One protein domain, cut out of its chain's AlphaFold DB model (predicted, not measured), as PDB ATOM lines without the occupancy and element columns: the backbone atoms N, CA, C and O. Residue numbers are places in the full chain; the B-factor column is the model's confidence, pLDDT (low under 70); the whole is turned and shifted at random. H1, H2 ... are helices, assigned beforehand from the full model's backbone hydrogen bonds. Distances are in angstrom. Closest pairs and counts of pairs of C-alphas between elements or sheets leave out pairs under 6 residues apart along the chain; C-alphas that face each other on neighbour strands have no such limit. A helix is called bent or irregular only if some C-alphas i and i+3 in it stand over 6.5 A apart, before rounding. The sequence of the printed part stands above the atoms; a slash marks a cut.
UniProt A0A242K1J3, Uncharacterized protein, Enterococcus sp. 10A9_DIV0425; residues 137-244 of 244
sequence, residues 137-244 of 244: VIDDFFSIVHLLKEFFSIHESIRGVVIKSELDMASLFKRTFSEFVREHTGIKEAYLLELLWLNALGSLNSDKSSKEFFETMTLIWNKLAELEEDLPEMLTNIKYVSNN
ATOM      1  N   VAL A 137      19.683  -9.495  44.566       93.19
ATOM      2  CA  VAL A 137      18.313  -9.423  44.046       93.19
ATOM      3  C   VAL A 137      18.286 -10.008  42.641       93.19
ATOM      4  O   VAL A 137      19.120  -9.670  41.805       93.19
ATOM      5  N   ILE A 138      17.326 -10.898  42.395       92.75
ATOM      6  CA  ILE A 138      17.031 -11.408  41.058       92.75
ATOM      7  C   ILE A 138      15.896 -10.569  40.482       92.75
ATOM      8  O   ILE A 138      14.764 -10.667  40.956       92.75
ATOM      9  N   ASP A 139      16.206  -9.776  39.459       90.38
ATOM     10  CA  ASP A 139      15.213  -8.990  38.725       90.38
ATOM     11  C   ASP A 139      14.787  -9.707  37.437       90.38
ATOM     12  O   ASP A 139      13.610  -9.710  37.072       90.38
ATOM     13  N   ASP A 140      15.744 -10.335  36.751       91.62
ATOM     14  CA  ASP A 140      15.523 -11.021  35.483       91.62
ATOM     15  C   ASP A 140      16.478 -12.214  35.278       91.62
ATOM     16  O   ASP A 140      17.334 -12.540  36.108       91.62
ATOM     17  N   PHE A 141      16.334 -12.885  34.133       92.38
ATOM     18  CA  PHE A 141      17.251 -13.933  33.685       92.38
ATOM     19  C   PHE A 141      18.730 -13.505  33.720       92.38
ATOM     20  O   PHE A 141      19.594 -14.302  34.095       92.38
ATOM     21  N   PHE A 142      19.039 -12.260  33.343       92.44
ATOM     22  CA  PHE A 142      20.409 -11.755  33.306       92.44
ATOM     23  C   PHE A 142      20.997 -11.557  34.700       92.44
ATOM     24  O   PHE A 142      22.189 -11.829  34.856       92.44
ATOM     25  N   SER A 143      20.197 -11.197  35.708       94.56
ATOM     26  CA  SER A 143      20.632 -11.207  37.113       94.56
ATOM     27  C   SER A 143      21.156 -12.592  37.512       94.56
ATOM     28  O   SER A 143      22.194 -12.714  38.153       94.56
ATOM     29  N   ILE A 144      20.501 -13.673  37.073       95.56
ATOM     30  CA  ILE A 144      20.935 -15.042  37.396       95.56
ATOM     31  C   ILE A 144      22.224 -15.399  36.660       95.56
ATOM     32  O   ILE A 144      23.191 -15.863  37.269       95.56
ATOM     33  N   VAL A 145      22.254 -15.204  35.340       94.00
ATOM     34  CA  VAL A 145      23.387 -15.671  34.529       94.00
ATOM     35  C   VAL A 145      24.617 -14.767  34.646       94.00
ATOM     36  O   VAL A 145      25.721 -15.198  34.325       94.00
ATOM     37  N   HIS A 146      24.481 -13.537  35.143       94.69
ATOM     38  CA  HIS A 146      25.618 -12.669  35.464       94.69
ATOM     39  C   HIS A 146      26.030 -12.704  36.936       94.69
ATOM     40  O   HIS A 146      27.077 -12.149  37.267       94.69
ATOM     41  N   LEU A 147      25.308 -13.416  37.801       96.50
ATOM     42  CA  LEU A 147      25.564 -13.472  39.242       96.50
ATOM     43  C   LEU A 147      27.037 -13.755  39.581       96.50
ATOM     44  O   LEU A 147      27.672 -12.999  40.315       96.50
ATOM     45  N   LEU A 148      27.623 -14.822  39.021       95.56
ATOM     46  CA  LEU A 148      29.027 -15.167  39.296       95.56
ATOM     47  C   LEU A 148      29.995 -14.103  38.761       95.56
ATOM     48  O   LEU A 148      31.021 -13.820  39.382       95.56
ATOM     49  N   LYS A 149      29.673 -13.503  37.613       94.25
ATOM     50  CA  LYS A 149      30.473 -12.438  37.001       94.25
ATOM     51  C   LYS A 149      30.481 -11.191  37.881       94.25
ATOM     52  O   LYS A 149      31.544 -10.610  38.096       94.25
ATOM     53  N   GLU A 150      29.328 -10.806  38.414       95.38
ATOM     54  CA  GLU A 150      29.184  -9.678  39.336       95.38
ATOM     55  C   GLU A 150      29.894  -9.947  40.664       95.38
ATOM     56  O   GLU A 150      30.703  -9.120  41.097       95.38
ATOM     57  N   PHE A 151      29.701 -11.136  41.246       96.75
ATOM     58  CA  PHE A 151      30.424 -11.574  42.441       96.75
ATOM     59  C   PHE A 151      31.941 -11.436  42.261       96.75
ATOM     60  O   PHE A 151      32.612 -10.783  43.061       96.75
ATOM     61  N   PHE A 152      32.501 -11.977  41.178       95.19
ATOM     62  CA  PHE A 152      33.939 -11.885  40.924       95.19
ATOM     63  C   PHE A 152      34.417 -10.483  40.536       95.19
ATOM     64  O   PHE A 152      35.589 -10.171  40.757       95.19
ATOM     65  N   SER A 153      33.547  -9.633  39.986       92.69
ATOM     66  CA  SER A 153      33.873  -8.228  39.727       92.69
ATOM     67  C   SER A 153      34.010  -7.429  41.026       92.69
ATOM     68  O   SER A 153      34.837  -6.521  41.098       92.69
ATOM     69  N   ILE A 154      33.211  -7.749  42.045       93.94
ATOM     70  CA  ILE A 154      33.283  -7.120  43.373       93.94
ATOM     71  C   ILE A 154      34.432  -7.729  44.191       93.94
ATOM     72  O   ILE A 154      35.157  -7.020  44.892       93.94
ATOM     73  N   HIS A 155      34.629  -9.043  44.073       93.62
ATOM     74  CA  HIS A 155      35.609  -9.822  44.825       93.62
ATOM     75  C   HIS A 155      36.763 -10.305  43.935       93.62
ATOM     76  O   HIS A 155      37.054 -11.502  43.853       93.62
ATOM     77  N   GLU A 156      37.459  -9.361  43.292       91.00
ATOM     78  CA  GLU A 156      38.569  -9.641  42.366       91.00
ATOM     79  C   GLU A 156      39.648 -10.551  42.985       91.00
ATOM     80  O   GLU A 156      40.164 -11.449  42.321       91.00
ATOM     81  N   SER A 157      39.944 -10.385  44.278       89.75
ATOM     82  CA  SER A 157      40.925 -11.226  44.970       89.75
ATOM     83  C   SER A 157      40.485 -12.684  45.075       89.75
ATOM     84  O   SER A 157      41.289 -13.588  44.859       89.75
ATOM     85  N   ILE A 158      39.198 -12.941  45.339       95.56
ATOM     86  CA  ILE A 158      38.638 -14.298  45.344       95.56
ATOM     87  C   ILE A 158      38.744 -14.899  43.944       95.56
ATOM     88  O   ILE A 158      39.179 -16.042  43.809       95.56
ATOM     89  N   ARG A 159      38.425 -14.118  42.901       93.62
ATOM     90  CA  ARG A 159      38.612 -14.546  41.508       93.62
ATOM     91  C   ARG A 159      40.060 -14.972  41.254       93.62
ATOM     92  O   ARG A 159      40.293 -16.034  40.676       93.62
ATOM     93  N   GLY A 160      41.024 -14.173  41.713       92.62
ATOM     94  CA  GLY A 160      42.449 -14.482  41.614       92.62
ATOM     95  C   GLY A 160      42.810 -15.798  42.302       92.62
ATOM     96  O   GLY A 160      43.411 -16.666  41.670       92.62
ATOM     97  N   VAL A 161      42.368 -15.998  43.550       96.69
ATOM     98  CA  VAL A 161      42.607 -17.248  44.294       96.69
ATOM     99  C   VAL A 161      42.028 -18.450  43.552       96.69
ATOM    100  O   VAL A 161      42.740 -19.435  43.370       96.69
ATOM    101  N   VAL A 162      40.770 -18.377  43.110       95.56
ATOM    102  CA  VAL A 162      40.082 -19.482  42.426       95.56
ATOM    103  C   VAL A 162      40.804 -19.868  41.135       95.56
ATOM    104  O   VAL A 162      41.102 -21.045  40.939       95.56
ATOM    105  N   ILE A 163      41.164 -18.886  40.302       93.19
ATOM    106  CA  ILE A 163      41.845 -19.131  39.022       93.19
ATOM    107  C   ILE A 163      43.266 -19.653  39.242       93.19
ATOM    108  O   ILE A 163      43.638 -20.670  38.665       93.19
ATOM    109  N   LYS A 164      44.076 -18.989  40.079       94.94
ATOM    110  CA  LYS A 164      45.475 -19.394  40.312       94.94
ATOM    111  C   LYS A 164      45.608 -20.746  40.994       94.94
ATOM    112  O   LYS A 164      46.646 -21.388  40.881       94.94
ATOM    113  N   SER A 165      44.588 -21.140  41.741       96.19
ATOM    114  CA  SER A 165      44.563 -22.404  42.468       96.19
ATOM    115  C   SER A 165      43.844 -23.512  41.709       96.19
ATOM    116  O   SER A 165      43.742 -24.604  42.262       96.19
ATOM    117  N   GLU A 166      43.333 -23.228  40.505       94.81
ATOM    118  CA  GLU A 166      42.548 -24.163  39.688       94.81
ATOM    119  C   GLU A 166      41.407 -24.808  40.494       94.81
ATOM    120  O   GLU A 166      41.151 -26.009  40.406       94.81
ATOM    121  N   LEU A 167      40.743 -24.014  41.344       94.81
ATOM    122  CA  LEU A 167      39.643 -24.522  42.159       94.81
ATOM    123  C   LEU A 167      38.422 -24.793  41.286       94.81
ATOM    124  O   LEU A 167      38.042 -23.977  40.445       94.81
ATOM    125  N   ASP A 168      37.773 -25.923  41.546       93.69
ATOM    126  CA  ASP A 168      36.546 -26.299  40.861       93.69
ATOM    127  C   ASP A 168      35.379 -25.385  41.273       93.69
ATOM    128  O   ASP A 168      34.911 -25.408  42.414       93.69
ATOM    129  N   MET A 169      34.884 -24.599  40.313       93.50
ATOM    130  CA  MET A 169      33.744 -23.694  40.493       93.50
ATOM    131  C   MET A 169      32.490 -24.435  40.955       93.50
ATOM    132  O   MET A 169      31.722 -23.895  41.754       93.50
ATOM    133  N   ALA A 170      32.274 -25.664  40.475       93.12
ATOM    134  CA  ALA A 170      31.085 -26.424  40.829       93.12
ATOM    135  C   ALA A 170      31.103 -26.821  42.309       93.12
ATOM    136  O   ALA A 170      30.123 -26.585  43.019       93.12
ATOM    137  N   SER A 171      32.235 -27.338  42.790       95.06
ATOM    138  CA  SER A 171      32.443 -27.670  44.203       95.06
ATOM    139  C   SER A 171      32.294 -26.467  45.137       95.06
ATOM    140  O   SER A 171      31.849 -26.633  46.272       95.06
ATOM    141  N   LEU A 172      32.660 -25.264  44.682       96.31
ATOM    142  CA  LEU A 172      32.573 -24.049  45.493       96.31
ATOM    143  C   LEU A 172      31.171 -23.435  45.516       96.31
ATOM    144  O   LEU A 172      30.706 -23.036  46.580       96.31
ATOM    145  N   PHE A 173      30.517 -23.320  44.356       97.56
ATOM    146  CA  PHE A 173      29.392 -22.392  44.204       97.56
ATOM    147  C   PHE A 173      28.102 -23.038  43.708       97.56
ATOM    148  O   PHE A 173      27.032 -22.512  44.001       97.56
ATOM    149  N   LYS A 174      28.157 -24.169  42.989       96.81
ATOM    150  CA  LYS A 174      26.983 -24.703  42.275       96.81
ATOM    151  C   LYS A 174      25.821 -25.028  43.201       96.81
ATOM    152  O   LYS A 174      24.693 -24.665  42.897       96.81
ATOM    153  N   ARG A 175      26.089 -25.684  44.335       97.06
ATOM    154  CA  ARG A 175      25.034 -26.036  45.298       97.06
ATOM    155  C   ARG A 175      24.319 -24.782  45.804       97.06
ATOM    156  O   ARG A 175      23.111 -24.684  45.631       97.06
ATOM    157  N   THR A 176      25.069 -23.826  46.359       97.31
ATOM    158  CA  THR A 176      24.507 -22.580  46.893       97.31
ATOM    159  C   THR A 176      23.803 -21.773  45.800       97.31
ATOM    160  O   THR A 176      22.707 -21.273  46.015       97.31
ATOM    161  N   PHE A 177      24.386 -21.695  44.600       97.75
ATOM    162  CA  PHE A 177      23.764 -21.047  43.445       97.75
ATOM    163  C   PHE A 177      22.408 -21.679  43.105       97.75
ATOM    164  O   PHE A 177      21.411 -20.974  42.980       97.75
ATOM    165  N   SER A 178      22.344 -23.007  42.978       97.00
ATOM    166  CA  SER A 178      21.105 -23.711  42.638       97.00
ATOM    167  C   SER A 178      20.045 -23.593  43.733       97.00
ATOM    168  O   SER A 178      18.863 -23.491  43.410       97.00
ATOM    169  N   GLU A 179      20.445 -23.612  45.006       97.19
ATOM    170  CA  GLU A 179      19.549 -23.382  46.148       97.19
ATOM    171  C   GLU A 179      18.980 -21.960  46.113       97.19
ATOM    172  O   GLU A 179      17.762 -21.796  46.111       97.19
ATOM    173  N   PHE A 180      19.838 -20.951  45.948       97.62
ATOM    174  CA  PHE A 180      19.435 -19.551  45.843       97.62
ATOM    175  C   PHE A 180      18.465 -19.308  44.681       97.62
ATOM    176  O   PHE A 180      17.394 -18.733  44.876       97.62
ATOM    177  N   VAL A 181      18.789 -19.800  43.480       96.44
ATOM    178  CA  VAL A 181      17.914 -19.667  42.304       96.44
ATOM    179  C   VAL A 181      16.576 -20.360  42.544       96.44
ATOM    180  O   VAL A 181      15.532 -19.777  42.256       96.44
ATOM    181  N   ARG A 182      16.577 -21.576  43.100       95.75
ATOM    182  CA  ARG A 182      15.343 -22.310  43.419       95.75
ATOM    183  C   ARG A 182      14.459 -21.533  44.391       95.75
ATOM    184  O   ARG A 182      13.257 -21.453  44.163       95.75
ATOM    185  N   GLU A 183      15.034 -20.978  45.451       95.38
ATOM    186  CA  GLU A 183      14.289 -20.237  46.475       95.38
ATOM    187  C   GLU A 183      13.624 -18.972  45.922       95.38
ATOM    188  O   GLU A 183      12.506 -18.651  46.315       95.38
ATOM    189  N   HIS A 184      14.276 -18.288  44.979       94.75
ATOM    190  CA  HIS A 184      13.801 -17.006  44.450       94.75
ATOM    191  C   HIS A 184      12.920 -17.136  43.205       94.75
ATOM    192  O   HIS A 184      12.076 -16.279  42.958       94.75
ATOM    193  N   THR A 185      13.099 -18.198  42.417       92.81
ATOM    194  CA  THR A 185      12.346 -18.410  41.169       92.81
ATOM    195  C   THR A 185      11.252 -19.464  41.308       92.81
ATOM    196  O   THR A 185      10.282 -19.438  40.563       92.81
ATOM    197  N   GLY A 186      11.379 -20.405  42.246       91.56
ATOM    198  CA  GLY A 186      10.459 -21.535  42.380       91.56
ATOM    199  C   GLY A 186      10.710 -22.697  41.410       91.56
ATOM    200  O   GLY A 186       9.966 -23.677  41.476       91.56
ATOM    201  N   ILE A 187      11.749 -22.643  40.561       90.75
ATOM    202  CA  ILE A 187      12.120 -23.742  39.647       90.75
ATOM    203  C   ILE A 187      12.415 -25.025  40.433       90.75
ATOM    204  O   ILE A 187      13.263 -25.035  41.334       90.75
ATOM    205  N   LYS A 188      11.786 -26.140  40.048       87.38
ATOM    206  CA  LYS A 188      11.984 -27.451  40.699       87.38
ATOM    207  C   LYS A 188      12.840 -28.391  39.860       87.38
ATOM    208  O   LYS A 188      13.487 -29.296  40.392       87.38
ATOM    209  N   GLU A 189      12.858 -28.164  38.559       89.38
ATOM    210  CA  GLU A 189      13.441 -29.020  37.550       89.38
ATOM    211  C   GLU A 189      14.968 -28.907  37.578       89.38
ATOM    212  O   GLU A 189      15.558 -27.856  37.315       89.38
ATOM    213  N   ALA A 190      15.639 -30.022  37.874       90.12
ATOM    214  CA  ALA A 190      17.094 -30.040  38.006       90.12
ATOM    215  C   ALA A 190      17.822 -29.640  36.709       90.12
ATOM    216  O   ALA A 190      18.867 -28.999  36.780       90.12
ATOM    217  N   TYR A 191      17.275 -29.977  35.534       90.31
ATOM    218  CA  TYR A 191      17.895 -29.621  34.252       90.31
ATOM    219  C   TYR A 191      17.824 -28.118  33.956       90.31
ATOM    220  O   TYR A 191      18.752 -27.587  33.352       90.31
ATOM    221  N   LEU A 192      16.776 -27.419  34.411       90.94
ATOM    222  CA  LEU A 192      16.679 -25.964  34.283       90.94
ATOM    223  C   LEU A 192      17.726 -25.280  35.171       90.94
ATOM    224  O   LEU A 192      18.455 -24.404  34.710       90.94
ATOM    225  N   LEU A 193      17.880 -25.734  36.419       94.00
ATOM    226  CA  LEU A 193      18.933 -25.236  37.313       94.00
ATOM    227  C   LEU A 193      20.338 -25.511  36.755       94.00
ATOM    228  O   LEU A 193      21.220 -24.658  36.863       94.00
ATOM    229  N   GLU A 194      20.543 -26.674  36.129       93.06
ATOM    230  CA  GLU A 194      21.797 -27.003  35.444       93.06
ATOM    231  C   GLU A 194      22.061 -26.055  34.272       93.06
ATOM    232  O   GLU A 194      23.171 -25.551  34.118       93.06
ATOM    233  N   LEU A 195      21.044 -25.769  33.460       91.94
ATOM    234  CA  LEU A 195      21.189 -24.881  32.314       91.94
ATOM    235  C   LEU A 195      21.472 -23.433  32.739       91.94
ATOM    236  O   LEU A 195      22.304 -22.771  32.116       91.94
ATOM    237  N   LEU A 196      20.851 -22.943  33.818       94.62
ATOM    238  CA  LEU A 196      21.181 -21.633  34.401       94.62
ATOM    239  C   LEU A 196      22.614 -21.596  34.930       94.62
ATOM    240  O   LEU A 196      23.325 -20.619  34.704       94.62
ATOM    241  N   TRP A 197      23.064 -22.672  35.578       95.12
ATOM    242  CA  TRP A 197      24.450 -22.805  36.023       95.12
ATOM    243  C   TRP A 197      25.438 -22.762  34.846       95.12
ATOM    244  O   TRP A 197      26.432 -22.036  34.901       95.12
ATOM    245  N   LEU A 198      25.154 -23.475  33.752       91.06
ATOM    246  CA  LEU A 198      25.986 -23.447  32.544       91.06
ATOM    247  C   LEU A 198      26.004 -22.061  31.890       91.06
ATOM    248  O   LEU A 198      27.076 -21.588  31.509       91.06
ATOM    249  N   ASN A 199      24.859 -21.378  31.811       91.31
ATOM    250  CA  ASN A 199      24.812 -19.989  31.352       91.31
ATOM    251  C   ASN A 199      25.668 -19.074  32.246       91.31
ATOM    252  O   ASN A 199      26.453 -18.276  31.734       91.31
ATOM    253  N   ALA A 200      25.579 -19.231  33.570       93.31
ATOM    254  CA  ALA A 200      26.371 -18.451  34.516       93.31
ATOM    255  C   ALA A 200      27.881 -18.680  34.362       93.31
ATOM    256  O   ALA A 200      28.659 -17.732  34.430       93.31
ATOM    257  N   LEU A 201      28.308 -19.919  34.100       90.62
ATOM    258  CA  LEU A 201      29.706 -20.219  33.788       90.62
ATOM    259  C   LEU A 201      30.146 -19.610  32.453       90.62
ATOM    260  O   LEU A 201      31.237 -19.047  32.370       90.62
ATOM    261  N   GLY A 202      29.299 -19.695  31.426       87.12
ATOM    262  CA  GLY A 202      29.574 -19.120  30.109       87.12
ATOM    263  C   GLY A 202      29.796 -17.607  30.147       87.12
ATOM    264  O   GLY A 202      30.633 -17.088  29.411       87.12
ATOM    265  N   SER A 203      29.109 -16.900  31.046       89.62
ATOM    266  CA  SER A 203      29.183 -15.437  31.140       89.62
ATOM    267  C   SER A 203      30.478 -14.897  31.774       89.62
ATOM    268  O   SER A 203      30.778 -13.702  31.646       89.62
ATOM    269  N   LEU A 204      31.259 -15.751  32.450       87.50
ATOM    270  CA  LEU A 204      32.454 -15.357  33.208       87.50
ATOM    271  C   LEU A 204      33.618 -14.888  32.338       87.50
ATOM    272  O   LEU A 204      34.431 -14.064  32.769       87.50
ATOM    273  N   ASN A 205      33.721 -15.440  31.137       76.94
ATOM    274  CA  ASN A 205      34.849 -15.226  30.251       76.94
ATOM    275  C   ASN A 205      34.429 -14.379  29.051       76.94
ATOM    276  O   ASN A 205      33.333 -14.504  28.516       76.94
ATOM    277  N   SER A 206      35.335 -13.509  28.615       75.38
ATOM    278  CA  SER A 206      35.112 -12.598  27.491       75.38
ATOM    279  C   SER A 206      35.788 -13.053  26.199       75.38
ATOM    280  O   SER A 206      35.829 -12.291  25.235       75.38
ATOM    281  N   ASP A 207      36.394 -14.243  26.180       78.88
ATOM    282  CA  ASP A 207      36.958 -14.791  24.952       78.88
ATOM    283  C   ASP A 207      35.845 -15.244  23.996       78.88
ATOM    284  O   ASP A 207      34.697 -15.467  24.388       78.88
ATOM    285  N   LYS A 208      36.199 -15.366  22.715       79.50
ATOM    286  CA  LYS A 208      35.241 -15.690  21.657       79.50
ATOM    287  C   LYS A 208      34.521 -17.020  21.908       79.50
ATOM    288  O   LYS A 208      33.315 -17.082  21.697       79.50
ATOM    289  N   SER A 209      35.226 -18.046  22.387       77.25
ATOM    290  CA  SER A 209      34.634 -19.367  22.624       77.25
ATOM    291  C   SER A 209      33.638 -19.329  23.778       77.25
ATOM    292  O   SER A 209      32.567 -19.924  23.675       77.25
ATOM    293  N   SER A 210      33.959 -18.613  24.855       78.75
ATOM    294  CA  SER A 210      33.045 -18.453  25.991       78.75
ATOM    295  C   SER A 210      31.806 -17.637  25.623       78.75
ATOM    296  O   SER A 210      30.700 -17.993  26.029       78.75
ATOM    297  N   LYS A 211      31.962 -16.602  24.784       82.50
ATOM    298  CA  LYS A 211      30.828 -15.842  24.236       82.50
ATOM    299  C   LYS A 211      29.908 -16.734  23.396       82.50
ATOM    300  O   LYS A 211      28.708 -16.750  23.641       82.50
ATOM    301  N   GLU A 212      30.462 -17.501  22.456       84.00
ATOM    302  CA  GLU A 212      29.686 -18.432  21.619       84.00
ATOM    303  C   GLU A 212      28.966 -19.494  22.464       84.00
ATOM    304  O   GLU A 212      27.802 -19.817  22.213       84.00
ATOM    305  N   PHE A 213      29.629 -20.010  23.503       83.81
ATOM    306  CA  PHE A 213      29.030 -20.952  24.446       83.81
ATOM    307  C   PHE A 213      27.857 -20.327  25.213       83.81
ATOM    308  O   PHE A 213      26.776 -20.913  25.259       83.81
ATOM    309  N   PHE A 214      28.038 -19.126  25.769       85.81
ATOM    310  CA  PHE A 214      26.984 -18.398  26.474       85.81
ATOM    311  C   PHE A 214      25.776 -18.106  25.572       85.81
ATOM    312  O   PHE A 214      24.635 -18.365  25.957       85.81
ATOM    313  N   GLU A 215      26.024 -17.640  24.347       87.44
ATOM    314  CA  GLU A 215      24.980 -17.384  23.349       87.44
ATOM    315  C   GLU A 215      24.212 -18.660  23.001       87.44
ATOM    316  O   GLU A 215      22.980 -18.659  22.983       87.44
ATOM    317  N   THR A 216      24.921 -19.774  22.815       85.88
ATOM    318  CA  THR A 216      24.304 -21.083  22.564       85.88
ATOM    319  C   THR A 216      23.410 -21.512  23.729       85.88
ATOM    320  O   THR A 216      22.266 -21.912  23.509       85.88
ATOM    321  N   MET A 217      23.885 -21.393  24.972       86.25
ATOM    322  CA  MET A 217      23.108 -21.776  26.157       86.25
ATOM    323  C   MET A 217      21.891 -20.872  26.384       86.25
ATOM    324  O   MET A 217      20.839 -21.358  26.808       86.25
ATOM    325  N   THR A 218      21.991 -19.588  26.036       87.94
ATOM    326  CA  THR A 218      20.867 -18.641  26.099       87.94
ATOM    327  C   THR A 218      19.814 -18.959  25.032       87.94
ATOM    328  O   THR A 218      18.615 -18.910  25.303       87.94
ATOM    329  N   LEU A 219      20.235 -19.342  23.820       87.06
ATOM    330  CA  LEU A 219      19.318 -19.791  22.766       87.06
ATOM    331  C   LEU A 219      18.577 -21.074  23.161       87.06
ATOM    332  O   LEU A 219      17.366 -21.164  22.950       87.06
ATOM    333  N   ILE A 220      19.282 -22.040  23.760       86.38
ATOM    334  CA  ILE A 220      18.673 -23.267  24.293       86.38
ATOM    335  C   ILE A 220      17.653 -22.917  25.382       86.38
ATOM    336  O   ILE A 220      16.539 -23.437  25.345       86.38
ATOM    337  N   TRP A 221      17.992 -22.004  26.301       89.38
ATOM    338  CA  TRP A 221      17.054 -21.542  27.327       89.38
ATOM    339  C   TRP A 221      15.788 -20.948  26.712       89.38
ATOM    340  O   TRP A 221      14.694 -21.364  27.070       89.38
ATOM    341  N   ASN A 222      15.920 -20.029  25.751       88.19
ATOM    342  CA  ASN A 222      14.768 -19.416  25.086       88.19
ATOM    343  C   ASN A 222      13.849 -20.454  24.435       88.19
ATOM    344  O   ASN A 222      12.632 -20.360  24.555       88.19
ATOM    345  N   LYS A 223      14.425 -21.468  23.782       86.75
ATOM    346  CA  LYS A 223      13.643 -22.549  23.172       86.75
ATOM    347  C   LYS A 223      12.940 -23.425  24.202       86.75
ATOM    348  O   LYS A 223      11.825 -23.855  23.945       86.75
ATOM    349  N   LEU A 224      13.563 -23.679  25.349       86.75
ATOM    350  CA  LEU A 224      12.929 -24.415  26.444       86.75
ATOM    351  C   LEU A 224      11.827 -23.591  27.113       86.75
ATOM    352  O   LEU A 224      10.750 -24.115  27.355       86.75
ATOM    353  N   ALA A 225      12.053 -22.299  27.335       85.75
ATOM    354  CA  ALA A 225      11.067 -21.402  27.927       85.75
ATOM    355  C   ALA A 225       9.792 -21.256  27.072       85.75
ATOM    356  O   ALA A 225       8.736 -20.960  27.613       85.75
ATOM    357  N   GLU A 226       9.866 -21.477  25.752       85.56
ATOM    358  CA  GLU A 226       8.686 -21.562  24.871       85.56
ATOM    359  C   GLU A 226       7.856 -22.844  25.093       85.56
ATOM    360  O   GLU A 226       6.686 -22.880  24.719       85.56
ATOM    361  N   LEU A 227       8.464 -23.903  25.638       84.81
ATOM    362  CA  LEU A 227       7.850 -25.223  25.832       84.81
ATOM    363  C   LEU A 227       7.370 -25.454  27.272       84.81
ATOM    364  O   LEU A 227       6.487 -26.280  27.485       84.81
ATOM    365  N   GLU A 228       7.958 -24.757  28.244       83.94
ATOM    366  CA  GLU A 228       7.604 -24.852  29.661       83.94
ATOM    367  C   GLU A 228       6.432 -23.920  29.999       83.94
ATOM    368  O   GLU A 228       6.576 -22.698  29.991       83.94
ATOM    369  N   GLU A 229       5.271 -24.490  30.334       76.81
ATOM    370  CA  GLU A 229       4.050 -23.718  30.620       76.81
ATOM    371  C   GLU A 229       4.086 -22.999  31.984       76.81
ATOM    372  O   GLU A 229       3.465 -21.949  32.140       76.81
ATOM    373  N   ASP A 230       4.854 -23.521  32.949       83.81
ATOM    374  CA  ASP A 230       4.876 -23.059  34.350       83.81
ATOM    375  C   ASP A 230       6.159 -22.282  34.726       83.81
ATOM    376  O   ASP A 230       6.508 -22.150  35.906       83.81
ATOM    377  N   LEU A 231       6.894 -21.764  33.737       87.44
ATOM    378  CA  LEU A 231       8.117 -21.002  33.992       87.44
ATOM    379  C   LEU A 231       7.789 -19.604  34.566       87.44
ATOM    380  O   LEU A 231       6.915 -18.911  34.040       87.44
ATOM    381  N   PRO A 232       8.512 -19.122  35.596       87.12
ATOM    382  CA  PRO A 232       8.350 -17.757  36.091       87.12
ATOM    383  C   PRO A 232       8.545 -16.708  34.992       87.12
ATOM    384  O   PRO A 232       9.506 -16.788  34.229       87.12
ATOM    385  N   GLU A 233       7.698 -15.673  34.970       85.69
ATOM    386  CA  GLU A 233       7.721 -14.621  33.937       85.69
ATOM    387  C   GLU A 233       9.113 -13.994  33.762       85.69
ATOM    388  O   GLU A 233       9.553 -13.798  32.630       85.69
ATOM    389  N   MET A 234       9.849 -13.779  34.863       87.38
ATOM    390  CA  MET A 234      11.211 -13.214  34.864       87.38
ATOM    391  C   MET A 234      12.232 -14.028  34.043       87.38
ATOM    392  O   MET A 234      13.306 -13.529  33.709       87.38
ATOM    393  N   LEU A 235      11.913 -15.290  33.745       88.56
ATOM    394  CA  LEU A 235      12.745 -16.224  32.989       88.56
ATOM    395  C   LEU A 235      12.240 -16.462  31.561       88.56
ATOM    396  O   LEU A 235      12.830 -17.257  30.823       88.56
ATOM    397  N   THR A 236      11.161 -15.783  31.172       84.56
ATOM    398  CA  THR A 236      10.567 -15.847  29.834       84.56
ATOM    399  C   THR A 236      10.928 -14.607  29.015       84.56
ATOM    400  O   THR A 236      11.362 -13.589  29.550       84.56
ATOM    401  N   ASN A 237      10.731 -14.672  27.693       69.75
ATOM    402  CA  ASN A 237      10.846 -13.517  26.792       69.75
ATOM    403  C   ASN A 237      12.206 -12.787  26.839       69.75
ATOM    404  O   ASN A 237      12.270 -11.553  26.781       69.75
ATOM    405  N   ILE A 238      13.312 -13.537  26.896       77.88
ATOM    406  CA  ILE A 238      14.660 -12.966  26.983       77.88
ATOM    407  C   ILE A 238      15.040 -12.343  25.637       77.88
ATOM    408  O   ILE A 238      15.404 -13.025  24.675       77.88
ATOM    409  N   LYS A 239      14.995 -11.011  25.568       67.00
ATOM    410  CA  LYS A 239      15.478 -10.252  24.409       67.00
ATOM    411  C   LYS A 239      17.000 -10.163  24.452       67.00
ATOM    412  O   LYS A 239      17.561  -9.177  24.925       67.00
ATOM    413  N   TYR A 240      17.672 -11.188  23.940       58.00
ATOM    414  CA  TYR A 240      19.108 -11.107  23.701       58.00
ATOM    415  C   TYR A 240      19.369 -10.189  22.499       58.00
ATOM    416  O   TYR A 240      19.106 -10.553  21.353       58.00
ATOM    417  N   VAL A 241      19.857  -8.973  22.752       53.06
ATOM    418  CA  VAL A 241      20.339  -8.090  21.685       53.06
ATOM    419  C   VAL A 241      21.774  -8.498  21.379       53.06
ATOM    420  O   VAL A 241      22.701  -8.120  22.096       53.06
ATOM    421  N   SER A 242      21.969  -9.286  20.321       47.44
ATOM    422  CA  SER A 242      23.312  -9.533  19.805       47.44
ATOM    423  C   SER A 242      23.864  -8.210  19.273       47.44
ATOM    424  O   SER A 242      23.428  -7.717  18.230       47.44
ATOM    425  N   ASN A 243      24.819  -7.616  19.985       41.94
ATOM    426  CA  ASN A 243      25.647  -6.568  19.399       41.94
ATOM    427  C   ASN A 243      26.532  -7.240  18.338       41.94
ATOM    428  O   ASN A 243      27.541  -7.863  18.683       41.94
ATOM    429  N   ASN A 244      26.068  -7.182  17.084       33.56
ATOM    430  CA  ASN A 244      26.840  -7.495  15.879       33.56
ATOM    431  C   ASN A 244      28.062  -6.581  15.767       33.56
ATOM    432  O   ASN A 244      27.912  -5.368  16.043       33.56
TER     433      ASN A 244
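What this domain is: This is residues 137 to 244 of the 244 residues of an uncharacterized protein of Enterococcus sp. 10A9_DIV0425 (UniProt A0A242K1J3). Helix H4 forms the core of a row with H3 on one side of it and H5 on the other, while H1 covers one flank of H4. H2 sits at the far end of H1, crosswise to it, and residues 163 to 168, of which 163 and 164 belong to H2, stick out there; residues 226 to 244, with no named element, make a long tail. The printed part has 108 residues with five named helices, in the order H1, H2, H3, H4, H5 along the chain, which hold 71 of these residues; there is no named strand, and the class is all helix. The whole is compact, with a radius of gyration of the C-alphas of 14.0 A and spans of 42 by 35 by 22 A.

Where its parts are: H1 covers residues 141 to 154, 19.9 A long, starting at C-alpha 141 (17.251, -13.933, 33.685). H2 is residues 156 to 164, H3 residues 169 to 185, 22.1 A, and H4 residues 190 to 202, 18.4 A. H5, residues 208 to 225, is 25.6 A long and ends at C-alpha 225 (11.067, -21.402, 27.927). H1 and H3 are irregular: C-alphas 145 and 148 are 7.4 A apart, C-alphas 172 and 175 7.8 A.

How they stand to each other: H4 is the hub. Its residues 196 to 201 touch H1, closest C-alphas Val 145 and Ala 200 at 4.1 A, a steep tilt of 46 degrees, the same way. Its residues 193 to 197 touch H3, closest C-alphas Ser 178 and Leu 193 at 5.9 A. H4 and H5 form a helical hairpin, a shallow tilt of 27 degrees, opposite ways, closest C-alphas Gly 202 and Phe 214 at 4.5 A. H1 and H2 are close but not clearly touching, about perpendicular at 90 degrees, closest C-alphas Phe 152 and Arg 159 at 5.4 A. H3 and H5 are apart. Every O i to N i+4 pair is within hydrogen-bond range in H2, H4 and H5; in H1 8 of 10 are, in H3 11 of 13.

The domain as a whole: The C-alphas farthest apart, Lys 164 and Glu 229, are 42.8 A apart. The printed part has no cut, and its four links between helices are tight. Mean pLDDT of the printed part is 88.1; residues 237 and 239 to 244 are under 70.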